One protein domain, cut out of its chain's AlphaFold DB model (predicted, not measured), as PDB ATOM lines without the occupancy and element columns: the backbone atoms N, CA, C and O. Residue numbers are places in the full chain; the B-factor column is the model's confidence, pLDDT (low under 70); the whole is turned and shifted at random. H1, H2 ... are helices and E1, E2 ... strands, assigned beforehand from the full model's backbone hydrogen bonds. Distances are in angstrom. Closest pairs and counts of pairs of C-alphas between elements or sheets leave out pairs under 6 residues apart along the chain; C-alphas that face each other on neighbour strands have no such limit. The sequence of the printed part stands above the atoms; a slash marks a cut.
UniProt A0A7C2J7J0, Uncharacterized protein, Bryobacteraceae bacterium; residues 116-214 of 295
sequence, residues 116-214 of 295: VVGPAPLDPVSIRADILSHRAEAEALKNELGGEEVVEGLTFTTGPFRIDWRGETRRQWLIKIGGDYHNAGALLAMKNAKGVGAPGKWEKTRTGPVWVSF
ATOM      1  N   VAL A 116     141.861 159.928 152.819       91.38
ATOM      2  CA  VAL A 116     140.753 160.866 152.663       91.38
ATOM      3  C   VAL A 116     140.120 161.063 154.035       91.38
ATOM      4  O   VAL A 116     139.693 160.099 154.668       91.38
ATOM      5  N   VAL A 117     140.062 162.310 154.493       90.69
ATOM      6  CA  VAL A 117     139.430 162.707 155.755       90.69
ATOM      7  C   VAL A 117     138.109 163.392 155.434       90.69
ATOM      8  O   VAL A 117     138.091 164.368 154.683       90.69
ATOM      9  N   GLY A 118     137.013 162.875 155.990       89.00
ATOM     10  CA  GLY A 118     135.681 163.470 155.893       89.00
ATOM     11  C   GLY A 118     135.297 164.299 157.125       89.00
ATOM     12  O   GLY A 118     136.087 164.423 158.067       89.00
ATOM     13  N   PRO A 119     134.079 164.868 157.143       87.50
ATOM     14  CA  PRO A 119     133.533 165.491 158.338       87.50
ATOM     15  C   PRO A 119     133.264 164.429 159.413       87.50
ATOM     16  O   PRO A 119     132.888 163.296 159.106       87.50
ATOM     17  N   ALA A 120     133.419 164.804 160.683       84.75
ATOM     18  CA  ALA A 120     133.046 163.932 161.792       84.75
ATOM     19  C   ALA A 120     131.561 163.515 161.674       84.75
ATOM     20  O   ALA A 120     130.734 164.354 161.301       84.75
ATOM     21  N   PRO A 121     131.201 162.256 161.990       89.31
ATOM     22  CA  PRO A 121     132.013 161.218 162.636       89.31
ATOM     23  C   PRO A 121     132.673 160.214 161.663       89.31
ATOM     24  O   PRO A 121     132.911 159.075 162.049       89.31
ATOM     25  N   LEU A 122     132.925 160.576 160.400       89.06
ATOM     26  CA  LEU A 122     133.504 159.635 159.435       89.06
ATOM     27  C   LEU A 122     134.984 159.354 159.721       89.06
ATOM     28  O   LEU A 122     135.794 160.281 159.807       89.06
ATOM     29  N   ASP A 123     135.335 158.072 159.785       91.56
ATOM     30  CA  ASP A 123     136.724 157.636 159.890       91.56
ATOM     31  C   ASP A 123     137.497 157.889 158.583       91.56
ATOM     32  O   ASP A 123     136.926 157.799 157.488       91.56
ATOM     33  N   PRO A 124     138.809 158.188 158.658       91.81
ATOM     34  CA  PRO A 124     139.634 158.344 157.470       91.81
ATOM     35  C   PRO A 124     139.710 157.062 156.634       91.81
ATOM     36  O   PRO A 124     139.927 155.971 157.160       91.81
ATOM     37  N   VAL A 125     139.622 157.210 155.313       92.50
ATOM     38  CA  VAL A 125     139.719 156.096 154.359       92.50
ATOM     39  C   VAL A 125     141.068 156.141 153.655       92.50
ATOM     40  O   VAL A 125     141.450 157.173 153.104       92.50
ATOM     41  N   SER A 126     141.791 155.022 153.641       92.56
ATOM     42  CA  SER A 126     143.090 154.929 152.966       92.56
ATOM     43  C   SER A 126     142.978 155.184 151.469       92.56
ATOM     44  O   SER A 126     142.134 154.604 150.779       92.56
ATOM     45  N   ILE A 127     143.880 156.015 150.951       91.50
ATOM     46  CA  ILE A 127     144.049 156.168 149.510       91.50
ATOM     47  C   ILE A 127     144.723 154.910 148.969       91.50
ATOM     48  O   ILE A 127     145.620 154.329 149.582       91.50
ATOM     49  N   ARG A 128     144.287 154.478 147.789       92.69
ATOM     50  CA  ARG A 128     144.935 153.376 147.091       92.69
ATOM     51  C   ARG A 128     146.340 153.788 146.640       92.69
ATOM     52  O   ARG A 128     146.498 154.756 145.906       92.69
ATOM     53  N   ALA A 129     147.362 153.039 147.041       94.38
ATOM     54  CA  ALA A 129     148.743 153.356 146.676       94.38
ATOM     55  C   ALA A 129     149.032 153.182 145.172       94.38
ATOM     56  O   ALA A 129     149.925 153.834 144.642       94.38
ATOM     57  N   ASP A 130     148.272 152.331 144.476       93.62
ATOM     58  CA  ASP A 130     148.494 151.990 143.067       93.62
ATOM     59  C   ASP A 130     148.027 153.058 142.074       93.62
ATOM     60  O   ASP A 130     148.345 152.975 140.894       93.62
ATOM     61  N   ILE A 131     147.321 154.090 142.542       94.38
ATOM     62  CA  ILE A 131     146.963 155.258 141.727       94.38
ATOM     63  C   ILE A 131     147.926 156.435 141.914       94.38
ATOM     64  O   ILE A 131     147.737 157.493 141.304       94.38
ATOM     65  N   LEU A 132     148.931 156.275 142.781       95.69
ATOM     66  CA  LEU A 132     149.902 157.304 143.125       95.69
ATOM     67  C   LEU A 132     151.223 157.056 142.396       95.69
ATOM     68  O   LEU A 132     151.689 155.927 142.282       95.69
ATOM     69  N   SER A 133     151.849 158.133 141.934       96.81
ATOM     70  CA  SER A 133     153.182 158.106 141.320       96.81
ATOM     71  C   SER A 133     153.932 159.403 141.607       96.81
ATOM     72  O   SER A 133     153.353 160.394 142.075       96.81
ATOM     73  N   HIS A 134     155.234 159.416 141.340       97.00
ATOM     74  CA  HIS A 134     155.980 160.662 141.258       97.00
ATOM     75  C   HIS A 134     155.678 161.371 139.936       97.00
ATOM     76  O   HIS A 134     155.463 160.741 138.901       97.00
ATOM     77  N   ARG A 135     155.727 162.708 139.946       96.69
ATOM     78  CA  ARG A 135     155.461 163.503 138.740       96.69
ATOM     79  C   ARG A 135     156.407 163.142 137.596       96.69
ATOM     80  O   ARG A 135     155.974 163.052 136.457       96.69
ATOM     81  N   ALA A 136     157.679 162.888 137.908       97.62
ATOM     82  CA  ALA A 136     158.677 162.490 136.918       97.62
ATOM     83  C   ALA A 136     158.306 161.183 136.194       97.62
ATOM     84  O   ALA A 136     158.511 161.078 134.987       97.62
ATOM     85  N   GLU A 137     157.715 160.214 136.896       97.06
ATOM     86  CA  GLU A 137     157.260 158.956 136.291       97.06
ATOM     87  C   GLU A 137     156.054 159.188 135.372       97.06
ATOM     88  O   GLU A 137     155.989 158.624 134.281       97.06
ATOM     89  N   ALA A 138     155.125 160.060 135.779       97.69
ATOM     90  CA  ALA A 138     153.985 160.444 134.952       97.69
ATOM     91  C   ALA A 138     154.419 161.193 133.680       97.69
ATOM     92  O   ALA A 138     153.904 160.913 132.601       97.69
ATOM     93  N   GLU A 139     155.396 162.096 133.780       98.19
ATOM     94  CA  GLU A 139     155.969 162.801 132.623       98.19
ATOM     95  C   GLU A 139     156.707 161.838 131.680       98.19
ATOM     96  O   GLU A 139     156.560 161.931 130.460       98.19
ATOM     97  N   ALA A 140     157.451 160.870 132.224       97.44
ATOM     98  CA  ALA A 140     158.096 159.831 131.425       97.44
ATOM     99  C   ALA A 140     157.064 158.974 130.670       97.44
ATOM    100  O   ALA A 140     157.201 158.772 129.462       97.44
ATOM    101  N   LEU A 141     155.994 158.538 131.348       97.12
ATOM    102  CA  LEU A 141     154.897 157.806 130.711       97.12
ATOM    103  C   LEU A 141     154.158 158.642 129.667       97.12
ATOM    104  O   LEU A 141     153.808 158.114 128.614       97.12
ATOM    105  N   LYS A 142     153.930 159.937 129.923       97.31
ATOM    106  CA  LYS A 142     153.330 160.846 128.940       97.31
ATOM    107  C   LYS A 142     154.143 160.825 127.651       97.31
ATOM    108  O   LYS A 142     153.573 160.637 126.581       97.31
ATOM    109  N   ASN A 143     155.463 160.966 127.751       96.56
ATOM    110  CA  ASN A 143     156.336 160.971 126.580       96.56
ATOM    111  C   ASN A 143     156.310 159.624 125.839       96.56
ATOM    112  O   ASN A 143     156.229 159.606 124.615       96.56
ATOM    113  N   GLU A 144     156.309 158.505 126.567       95.19
ATOM    114  CA  GLU A 144     156.220 157.156 125.988       95.19
ATOM    115  C   GLU A 144     154.897 156.911 125.239       95.19
ATOM    116  O   GLU A 144     154.873 156.262 124.195       95.19
ATOM    117  N   LEU A 145     153.790 157.449 125.755       94.94
ATOM    118  CA  LEU A 145     152.442 157.274 125.205       94.94
ATOM    119  C   LEU A 145     152.074 158.310 124.128       94.94
ATOM    120  O   LEU A 145     151.034 158.177 123.466       94.94
ATOM    121  N   GLY A 146     152.906 159.340 123.951       93.81
ATOM    122  CA  GLY A 146     152.586 160.517 123.143       93.81
ATOM    123  C   GLY A 146     151.411 161.314 123.718       93.81
ATOM    124  O   GLY A 146     150.513 161.700 122.971       93.81
ATOM    125  N   GLY A 147     151.369 161.470 125.042       93.19
ATOM    126  CA  GLY A 147     150.360 162.248 125.758       93.19
ATOM    127  C   GLY A 147     150.594 163.760 125.681       93.19
ATOM    128  O   GLY A 147     151.696 164.227 125.398       93.19
ATOM    129  N   GLU A 148     149.540 164.522 125.955       94.94
ATOM    130  CA  GLU A 148     149.502 165.983 125.813       94.94
ATOM    131  C   GLU A 148     150.008 166.693 127.076       94.94
ATOM    132  O   GLU A 148     150.883 167.555 127.014       94.94
ATOM    133  N   GLU A 149     149.492 166.305 128.243       96.62
ATOM    134  CA  GLU A 149     149.784 166.967 129.518       96.62
ATOM    135  C   GLU A 149     149.734 166.005 130.708       96.62
ATOM    136  O   GLU A 149     149.142 164.926 130.628       96.62
ATOM    137  N   VAL A 150     150.363 166.423 131.813       97.31
ATOM    138  CA  VAL A 150     150.252 165.789 133.130       97.31
ATOM    139  C   VAL A 150     149.616 166.778 134.101       97.31
ATOM    140  O   VAL A 150     150.151 167.866 134.317       97.31
ATOM    141  N   VAL A 151     148.512 166.375 134.726       96.31
ATOM    142  CA  VAL A 151     147.791 167.164 135.735       96.31
ATOM    143  C   VAL A 151     147.596 166.358 137.013       96.31
ATOM    144  O   VAL A 151     147.629 165.128 137.002       96.31
ATOM    145  N   GLU A 152     147.404 167.036 138.138       94.31
ATOM    146  CA  GLU A 152     147.024 166.375 139.387       94.31
ATOM    147  C   GLU A 152     145.509 166.123 139.384       94.31
ATOM    148  O   GLU A 152     144.731 167.043 139.155       94.31
ATOM    149  N   GLY A 153     145.087 164.873 139.591       86.44
ATOM    150  CA  GLY A 153     143.677 164.474 139.539       86.44
ATOM    151  C   GLY A 153     142.942 164.642 140.865       86.44
ATOM    152  O   GLY A 153     141.864 165.229 140.927       86.44
ATOM    153  N   LEU A 154     143.525 164.127 141.948       76.69
ATOM    154  CA  LEU A 154     142.941 164.205 143.285       76.69
ATOM    155  C   LEU A 154     143.314 165.538 143.949       76.69
ATOM    156  O   LEU A 154     144.305 165.626 144.667       76.69
ATOM    157  N   THR A 155     142.477 166.557 143.764       67.06
ATOM    158  CA  THR A 155     142.614 167.853 144.443       67.06
ATOM    159  C   THR A 155     141.359 168.176 145.258       67.06
ATOM    160  O   THR A 155     140.548 169.016 144.875       67.06
ATOM    161  N   PHE A 156     141.172 167.516 146.406       66.94
ATOM    162  CA  PHE A 156     140.147 167.928 147.375       66.94
ATOM    163  C   PHE A 156     140.647 169.141 148.172       66.94
ATOM    164  O   PHE A 156     141.130 169.008 149.297       66.94
ATOM    165  N   THR A 157     140.599 170.322 147.555       61.47
ATOM    166  CA  THR A 157     141.038 171.588 148.170       61.47
ATOM    167  C   THR A 157     139.883 172.384 148.771       61.47
ATOM    168  O   THR A 157     140.106 173.213 149.649       61.47
ATOM    169  N   THR A 158     138.647 172.121 148.338       59.00
ATOM    170  CA  THR A 158     137.432 172.770 148.842       59.00
ATOM    171  C   THR A 158     136.323 171.729 149.010       59.00
ATOM    172  O   THR A 158     136.071 170.927 148.114       59.00
ATOM    173  N   GLY A 159     135.692 171.697 150.186       72.75
ATOM    174  CA  GLY A 159     134.635 170.738 150.520       72.75
ATOM    175  C   GLY A 159     134.835 170.046 151.875       72.75
ATOM    176  O   GLY A 159     135.870 170.219 152.519       72.75
ATOM    177  N   PRO A 160     133.839 169.269 152.336       81.75
ATOM    178  CA  PRO A 160     133.892 168.587 153.631       81.75
ATOM    179  C   PRO A 160     134.883 167.411 153.651       81.75
ATOM    180  O   PRO A 160     135.262 166.947 154.724       81.75
ATOM    181  N   PHE A 161     135.322 166.951 152.476       85.19
ATOM    182  CA  PHE A 161     136.366 165.947 152.310       85.19
ATOM    183  C   PHE A 161     137.674 166.615 151.899       85.19
ATOM    184  O   PHE A 161     137.675 167.504 151.048       85.19
ATOM    185  N   ARG A 162     138.788 166.167 152.476       88.06
ATOM    186  CA  ARG A 162     140.144 166.604 152.114       88.06
ATOM    187  C   ARG A 162     141.111 165.431 152.122       88.06
ATOM    188  O   ARG A 162     140.875 164.439 152.809       88.06
ATOM    189  N   ILE A 163     142.222 165.565 151.407       89.38
ATOM    190  CA  ILE A 163     143.319 164.596 151.492       89.38
ATOM    191  C   ILE A 163     144.291 165.039 152.570       89.38
ATOM    192  O   ILE A 163     144.827 166.145 152.517       89.38
ATOM    193  N   ASP A 164     144.533 164.154 153.526       91.12
ATOM    194  CA  ASP A 164     145.660 164.259 154.438       91.12
ATOM    195  C   ASP A 164     146.795 163.383 153.900       91.12
ATOM    196  O   ASP A 164     146.735 162.152 153.950       91.12
ATOM    197  N   TRP A 165     147.818 164.026 153.334       91.56
ATOM    198  CA  TRP A 165     148.933 163.339 152.681       91.56
ATOM    199  C   TRP A 165     149.909 162.696 153.671       91.56
ATOM    200  O   TRP A 165     150.640 161.799 153.270       91.56
ATOM    201  N   ARG A 166     149.952 163.118 154.943       93.06
ATOM    202  CA  ARG A 166     150.818 162.520 155.987       93.06
ATOM    203  C   ARG A 166     152.272 162.255 155.553       93.06
ATOM    204  O   ARG A 166     152.837 161.204 155.838       93.06
ATOM    205  N   GLY A 167     152.870 163.206 154.832       92.00
ATOM    206  CA  GLY A 167     154.245 163.101 154.323       92.00
ATOM    207  C   GLY A 167     154.411 162.282 153.037       92.00
ATOM    208  O   GLY A 167     155.519 162.205 152.513       92.00
ATOM    209  N   GLU A 168     153.337 161.712 152.484       94.50
ATOM    210  CA  GLU A 168     153.337 161.127 151.144       94.50
ATOM    211  C   GLU A 168     153.772 162.179 150.117       94.50
ATOM    212  O   GLU A 168     153.262 163.304 150.091       94.50
ATOM    213  N   THR A 169     154.709 161.807 149.249       94.31
ATOM    214  CA  THR A 169     155.270 162.692 148.216       94.31
ATOM    215  C   THR A 169     154.709 162.392 146.830       94.31
ATOM    216  O   THR A 169     154.744 163.253 145.951       94.31
ATOM    217  N   ARG A 170     154.148 161.196 146.627       95.88
ATOM    218  CA  ARG A 170     153.443 160.828 145.399       95.88
ATOM    219  C   ARG A 170     152.071 161.492 145.350       95.88
ATOM    220  O   ARG A 170     151.456 161.770 146.380       95.88
ATOM    221  N   ARG A 171     151.567 161.732 144.144       95.19
ATOM    222  CA  ARG A 171     150.215 162.261 143.912       95.19
ATOM    223  C   ARG A 171     149.501 161.425 142.871       95.19
ATOM    224  O   ARG A 171     150.111 160.610 142.175       95.19
ATOM    225  N   GLN A 172     148.194 161.631 142.776       95.56
ATOM    226  CA  GLN A 172     147.430 161.071 141.679       95.56
ATOM    227  C   GLN A 172     147.678 161.915 140.427       95.56
ATOM    228  O   GLN A 172     146.974 162.887 140.180       95.56
ATOM    229  N   TRP A 173     148.684 161.547 139.643       97.31
ATOM    230  CA  TRP A 173     148.938 162.184 138.354       97.31
ATOM    231  C   TRP A 173     148.069 161.555 137.265       97.31
ATOM    232  O   TRP A 173     147.972 160.328 137.160       97.31
ATOM    233  N   LEU A 174     147.433 162.404 136.466       97.44
ATOM    234  CA  LEU A 174     146.651 162.043 135.294       97.44
ATOM    235  C   LEU A 174     147.376 162.520 134.039       97.44
ATOM    236  O   LEU A 174     147.874 163.642 133.998       97.44
ATOM    237  N   ILE A 175     147.415 161.672 133.019       97.25
ATOM    238  CA  ILE A 175     148.006 161.958 131.714       97.25
ATOM    239  C   ILE A 175     146.869 162.105 130.711       97.25
ATOM    240  O   ILE A 175     146.033 161.204 130.609       97.25
ATOM    241  N   LYS A 176     146.846 163.205 129.961       95.44
ATOM    242  CA  LYS A 176     145.866 163.403 128.891       95.44
ATOM    243  C   LYS A 176     146.330 162.747 127.594       95.44
ATOM    244  O   LYS A 176     147.427 163.038 127.115       95.44
ATOM    245  N   ILE A 177     145.514 161.863 127.029       92.56
ATOM    246  CA  ILE A 177     145.826 161.107 125.811       92.56
ATOM    247  C   ILE A 177     144.575 161.076 124.938       92.56
ATOM    248  O   ILE A 177     143.587 160.443 125.293       92.56
ATOM    249  N   GLY A 178     144.613 161.742 123.781       87.62
ATOM    250  CA  GLY A 178     143.483 161.728 122.847       87.62
ATOM    251  C   GLY A 178     142.214 162.358 123.425       87.62
ATOM    252  O   GLY A 178     141.117 161.911 123.108       87.62
ATOM    253  N   GLY A 179     142.366 163.373 124.282       88.81
ATOM    254  CA  GLY A 179     141.259 164.068 124.946       88.81
ATOM    255  C   GLY A 179     140.838 163.513 126.312       88.81
ATOM    256  O   GLY A 179     140.244 164.265 127.081       88.81
ATOM    257  N   ASP A 180     141.203 162.274 126.654       93.19
ATOM    258  CA  ASP A 180     140.828 161.630 127.920       93.19
ATOM    259  C   ASP A 180     141.979 161.610 128.936       93.19
ATOM    260  O   ASP A 180     143.155 161.563 128.573       93.19
ATOM    261  N   TYR A 181     141.643 161.621 130.229       94.75
ATOM    262  CA  TYR A 181     142.614 161.558 131.324       94.75
ATOM    263  C   TYR A 181     142.772 160.137 131.870       94.75
ATOM    264  O   TYR A 181     141.807 159.508 132.306       94.75
ATOM    265  N   HIS A 182     144.016 159.661 131.939       95.50
ATOM    266  CA  HIS A 182     144.367 158.336 132.446       95.50
ATOM    267  C   HIS A 182     145.307 158.419 133.648       95.50
ATOM    268  O   HIS A 182     146.247 159.209 133.665       95.50
ATOM    269  N   ASN A 183     145.089 157.581 134.660       96.50
ATOM    270  CA  ASN A 183     145.901 157.591 135.874       96.50
ATOM    271  C   ASN A 183     147.297 156.980 135.654       96.50
ATOM    272  O   ASN A 183     147.415 155.805 135.312       96.50
ATOM    273  N   ALA A 184     148.352 157.754 135.919       97.06
ATOM    274  CA  ALA A 184     149.734 157.327 135.711       97.06
ATOM    275  C   ALA A 184     150.142 156.142 136.605       97.06
ATOM    276  O   ALA A 184     150.794 155.223 136.120       97.06
ATOM    277  N   GLY A 185     149.727 156.116 137.878       96.19
ATOM    278  CA  GLY A 185     150.029 155.003 138.790       96.19
ATOM    279  C   GLY A 185     149.463 153.671 138.286       96.19
ATOM    280  O   GLY A 185     150.179 152.674 138.197       96.19
ATOM    281  N   ALA A 186     148.206 153.683 137.839       95.19
ATOM    282  CA  ALA A 186     147.547 152.517 137.269       95.19
ATOM    283  C   ALA A 186     148.224 152.055 135.967       95.19
ATOM    284  O   ALA A 186     148.384 150.854 135.747       95.19
ATOM    285  N   LEU A 187     148.673 152.991 135.123       96.31
ATOM    286  CA  LEU A 187     149.437 152.673 133.913       96.31
ATOM    287  C   LEU A 187     150.812 152.069 134.243       96.31
ATOM    288  O   LEU A 187     151.202 151.085 133.616       96.31
ATOM    289  N   LEU A 188     151.525 152.575 135.255       97.00
ATOM    290  CA  LEU A 188     152.780 151.972 135.730       97.00
ATOM    291  C   LEU A 188     152.557 150.552 136.259       97.00
ATOM    292  O   LEU A 188     153.327 149.646 135.931       97.00
ATOM    293  N   ALA A 189     151.500 150.341 137.045       94.94
ATOM    294  CA  ALA A 189     151.139 149.022 137.552       94.94
ATOM    295  C   ALA A 189     150.822 148.046 136.407       94.94
ATOM    296  O   ALA A 189     151.279 146.904 136.426       94.94
ATOM    297  N   MET A 190     150.106 148.510 135.379       95.06
ATOM    298  CA  MET A 190     149.791 147.720 134.190       95.06
ATOM    299  C   MET A 190     151.050 147.356 133.391       95.06
ATOM    300  O   MET A 190     151.257 146.185 133.073       95.06
ATOM    301  N   LYS A 191     151.922 148.338 133.122       96.12
ATOM    302  CA  LYS A 191     153.188 148.145 132.399       96.12
ATOM    303  C   LYS A 191     154.084 147.112 133.075       96.12
ATOM    304  O   LYS A 191     154.662 146.252 132.417       96.12
ATOM    305  N   ASN A 192     154.165 147.171 134.400       96.12
ATOM    306  CA  ASN A 192     155.060 146.319 135.172       96.12
ATOM    307  C   ASN A 192     154.360 145.095 135.794       96.12
ATOM    308  O   ASN A 192     154.917 144.452 136.685       96.12
ATOM    309  N   ALA A 193     153.164 144.725 135.321       94.12
ATOM    310  CA  ALA A 193     152.400 143.592 135.853       94.12
ATOM    311  C   ALA A 193     153.130 142.239 135.710       94.12
ATOM    312  O   ALA A 193     152.897 141.318 136.494       94.12
ATOM    313  N   LYS A 194     154.029 142.109 134.722       93.38
ATOM    314  CA  LYS A 194     154.913 140.940 134.533       93.38
ATOM    315  C   LYS A 194     156.308 141.113 135.144       93.38
ATOM    316  O   LYS A 194     157.150 140.237 134.986       93.38
ATOM    317  N   GLY A 195     156.523 142.196 135.884       94.56
ATOM    318  CA  GLY A 195     157.813 142.604 136.424       94.56
ATOM    319  C   GLY A 195     158.376 143.829 135.704       94.56
ATOM    320  O   GLY A 195     157.981 144.164 134.587       94.56
ATOM    321  N   VAL A 196     159.287 144.521 136.378       94.44
ATOM    322  CA  VAL A 196     159.946 145.728 135.882       94.44
ATOM    323  C   VAL A 196     160.850 145.367 134.709       94.44
ATOM    324  O   VAL A 196     161.701 144.486 134.822       94.44
ATOM    325  N   GLY A 197     160.661 146.057 133.583       91.75
ATOM    326  CA  GLY A 197     161.427 145.829 132.354       91.75
ATOM    327  C   GLY A 197     160.968 144.630 131.521       91.75
ATOM    328  O   GLY A 197     161.592 144.350 130.498       91.75
ATOM    329  N   ALA A 198     159.890 143.940 131.916       93.44
ATOM    330  CA  ALA A 198     159.318 142.866 131.110       93.44
ATOM    331  C   ALA A 198     158.881 143.393 129.725       93.44
ATOM    332  O   ALA A 198     158.282 144.472 129.641       93.44
ATOM    333  N   PRO A 199     159.167 142.664 128.632       92.38
ATOM    334  CA  PRO A 199     158.947 143.145 127.279       92.38
ATOM    335  C   PRO A 199     157.457 143.271 126.958       92.38
ATOM    336  O   PRO A 199     156.625 142.433 127.320       92.38
ATOM    337  N   GLY A 200     157.120 144.321 126.226       94.00
ATOM    338  CA  GLY A 200     155.765 144.609 125.795       94.00
ATOM    339  C   GLY A 200     155.704 145.936 125.062       94.00
ATOM    340  O   GLY A 200     156.728 146.556 124.770       94.00
ATOM    341  N   LYS A 201     154.485 146.364 124.760       95.31
ATOM    342  CA  LYS A 201     154.218 147.654 124.128       95.31
ATOM    343  C   LYS A 201     152.884 148.215 124.593       95.31
ATOM    344  O   LYS A 201     151.987 147.474 124.994       95.31
ATOM    345  N   TRP A 202     152.735 149.524 124.451       95.75
ATOM    346  CA  TRP A 202     151.437 150.170 124.546       95.75
ATOM    347  C   TRP A 202     150.647 149.976 123.257       95.75
ATOM    348  O   TRP A 202     151.134 150.271 122.166       95.75
ATOM    349  N   GLU A 203     149.408 149.526 123.391       94.75
ATOM    350  CA  GLU A 203     148.415 149.565 122.327       94.75
ATOM    351  C   GLU A 203     147.333 150.584 122.678       94.75
ATOM    352  O   GLU A 203     146.841 150.640 123.808       94.75
ATOM    353  N   LYS A 204     146.973 151.425 121.705       89.69
ATOM    354  CA  LYS A 204     145.889 152.396 121.862       89.69
ATOM    355  C   LYS A 204     144.572 151.694 121.557       89.69
ATOM    356  O   LYS A 204     144.344 151.265 120.428       89.69
ATOM    357  N   THR A 205     143.712 151.581 122.562       88.62
ATOM    358  CA  THR A 205     142.360 151.031 122.413       88.62
ATOM    359  C   THR A 205     141.323 152.147 122.502       88.62
ATOM    360  O   THR A 205     141.643 153.277 122.874       88.62
ATOM    361  N   ARG A 206     140.055 151.833 122.213       84.25
ATOM    362  CA  ARG A 206     138.943 152.789 122.354       84.25
ATOM    363  C   ARG A 206     138.793 153.335 123.781       84.25
ATOM    364  O   ARG A 206     138.289 154.433 123.948       84.25
ATOM    365  N   THR A 207     139.194 152.567 124.792       83.50
ATOM    366  CA  THR A 207     139.060 152.923 126.215       83.50
ATOM    367  C   THR A 207     140.344 153.502 126.815       83.50
ATOM    368  O   THR A 207     140.406 153.723 128.021       83.50
ATOM    369  N   GLY A 208     141.382 153.709 125.997       88.38
ATOM    370  CA  GLY A 208     142.680 154.218 126.432       88.38
ATOM    371  C   GLY A 208     143.850 153.273 126.147       88.38
ATOM    372  O   GLY A 208     143.689 152.236 125.490       88.38
ATOM    373  N   PRO A 209     145.057 153.634 126.609       94.50
ATOM    374  CA  PRO A 209     146.249 152.818 126.428       94.50
ATOM    375  C   PRO A 209     146.202 151.550 127.287       94.50
ATOM    376  O   PRO A 209     145.855 151.589 128.467       94.50
ATOM    377  N   VAL A 210     146.601 150.428 126.691       95.19
ATOM    378  CA  VAL A 210     146.731 149.132 127.364       95.19
ATOM    379  C   VAL A 210     148.132 148.584 127.118       95.19
ATOM    380  O   VAL A 210     148.633 148.634 125.995       95.19
ATOM    381  N   TRP A 211     148.778 148.071 128.164       96.06
ATOM    382  CA  TRP A 211     150.058 147.385 128.023       96.06
ATOM    383  C   TRP A 211     149.830 145.944 127.578       96.06
ATOM    384  O   TRP A 211     149.192 145.157 128.279       96.06
ATOM    385  N   VAL A 212     150.381 145.592 126.421       95.62
ATOM    386  CA  VAL A 212     150.354 144.235 125.882       95.62
ATOM    387  C   VAL A 212     151.742 143.636 126.047       95.62
ATOM    388  O   VAL A 212     152.695 144.045 125.382       95.62
ATOM    389  N   SER A 213     151.865 142.676 126.966       93.56
ATOM    390  CA  SER A 213     153.110 141.935 127.172       93.56
ATOM    391  C   SER A 213     153.424 141.070 125.957       93.56
ATOM    392  O   SER A 213     152.538 140.414 125.407       93.56
ATOM    393  N   PHE A 214     154.692 141.037 125.556       91.62
ATOM    394  CA  PHE A 214     155.137 140.089 124.545       91.62
ATOM    395  C   PHE A 214     155.225 138.684 125.131       91.62
ATOM    396  O   PHE A 214     155.447 138.498 126.329       91.62
TER     397      PHE A 214
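What this domain is: This is residues 116 to 214 of the 295 residues of an uncharacterized protein of Bryobacteraceae bacterium (UniProt A0A7C2J7J0). A small three-stranded sheet, E1, E3 and E4, has H1 lying over one face, and the E5 and E6 hairpin packs by E6 on the far part of H2. At the other end a looped extension, holding residues 116 to 127 and the short strand E2, makes much of the length. The printed part has 99 residues, with two named helices and six named strands in the order H1 E1 E2 E3 E4 H2 E5 E6. The sheets, ordered E1 - E3 - E4 and E5 - E6, are antiparallel; the class is mixed, helices and strands, with under half of the residues in named elements. The whole is only just loose, close to compact, with a radius of gyration of the C-alphas of 15.3 A, and elongated, spanning 49 by 29 by 24 A.

Where its parts are: Begin at C-alpha 116, at (140.753, 160.866, 152.663); residues 116 to 134 hold no named element. Find C-alpha 135 at (155.461, 163.503, 138.740); from there H1 runs 15.2 A to residue 145. Next come E1, residues 150 to 152, and E2, residues 162 to 164. E3, residues 173 to 177, is 13.0 A long, and E4, residues 180 to 183, is 10.3 A. H2, residues 184 to 191, spans 10.4 A. E5, residues 200 to 205, is 15.2 A long, and E6, residues 208 to 213, runs 16.1 A to C-alpha 213 at (153.110, 141.935, 127.172).

How they stand to each other: Start at inner strand E3, the antiparallel neighbour of E1 and of E4: N 151 and O 174, across E1 and E3, are within hydrogen-bond range at 2.9 A, and N 175 and O 182, across E3 and E4, are within hydrogen-bond range at 2.8 A. E3 and E4 form a hairpin. H1 is on this sheet in two layers, helix on one face, at a height over the sheet of 9.1 A. It lies over E3 and only just over E1, on which 3 of its C-alphas fall, and runs along the strands, at 16 degrees to E3 on the local plane. H2 only grazes this sheet, with residues 184 to 187. H1 and H2 touch at a steep tilt of 55 degrees, the same way; their closest C-alphas, of Ala 138 and Ala 184, are 5.3 A apart. The closest C-alphas of H2 and E6, of Lys 191 and Trp 211, are 5.4 A apart. In the hairpin E5 and E6, N 203 and O 210 are within hydrogen-bond range at 2.9 A. E2 pairs with no named strand, but its residues 162 to 163 pair antiparallel with residues 116 to 117; E2 and H1 are apart. In H1 and H2 every O i to N i+4 pair is within hydrogen-bond range.

The domain as a whole: Look to Ala 120 and Phe 214 for the two C-alphas farthest apart, at 49.4 A. The printed part has no cut, and none of the links between named elements is long. The mean pLDDT of the printed part is 91.8; look for values under 70 at residues 155 to 158.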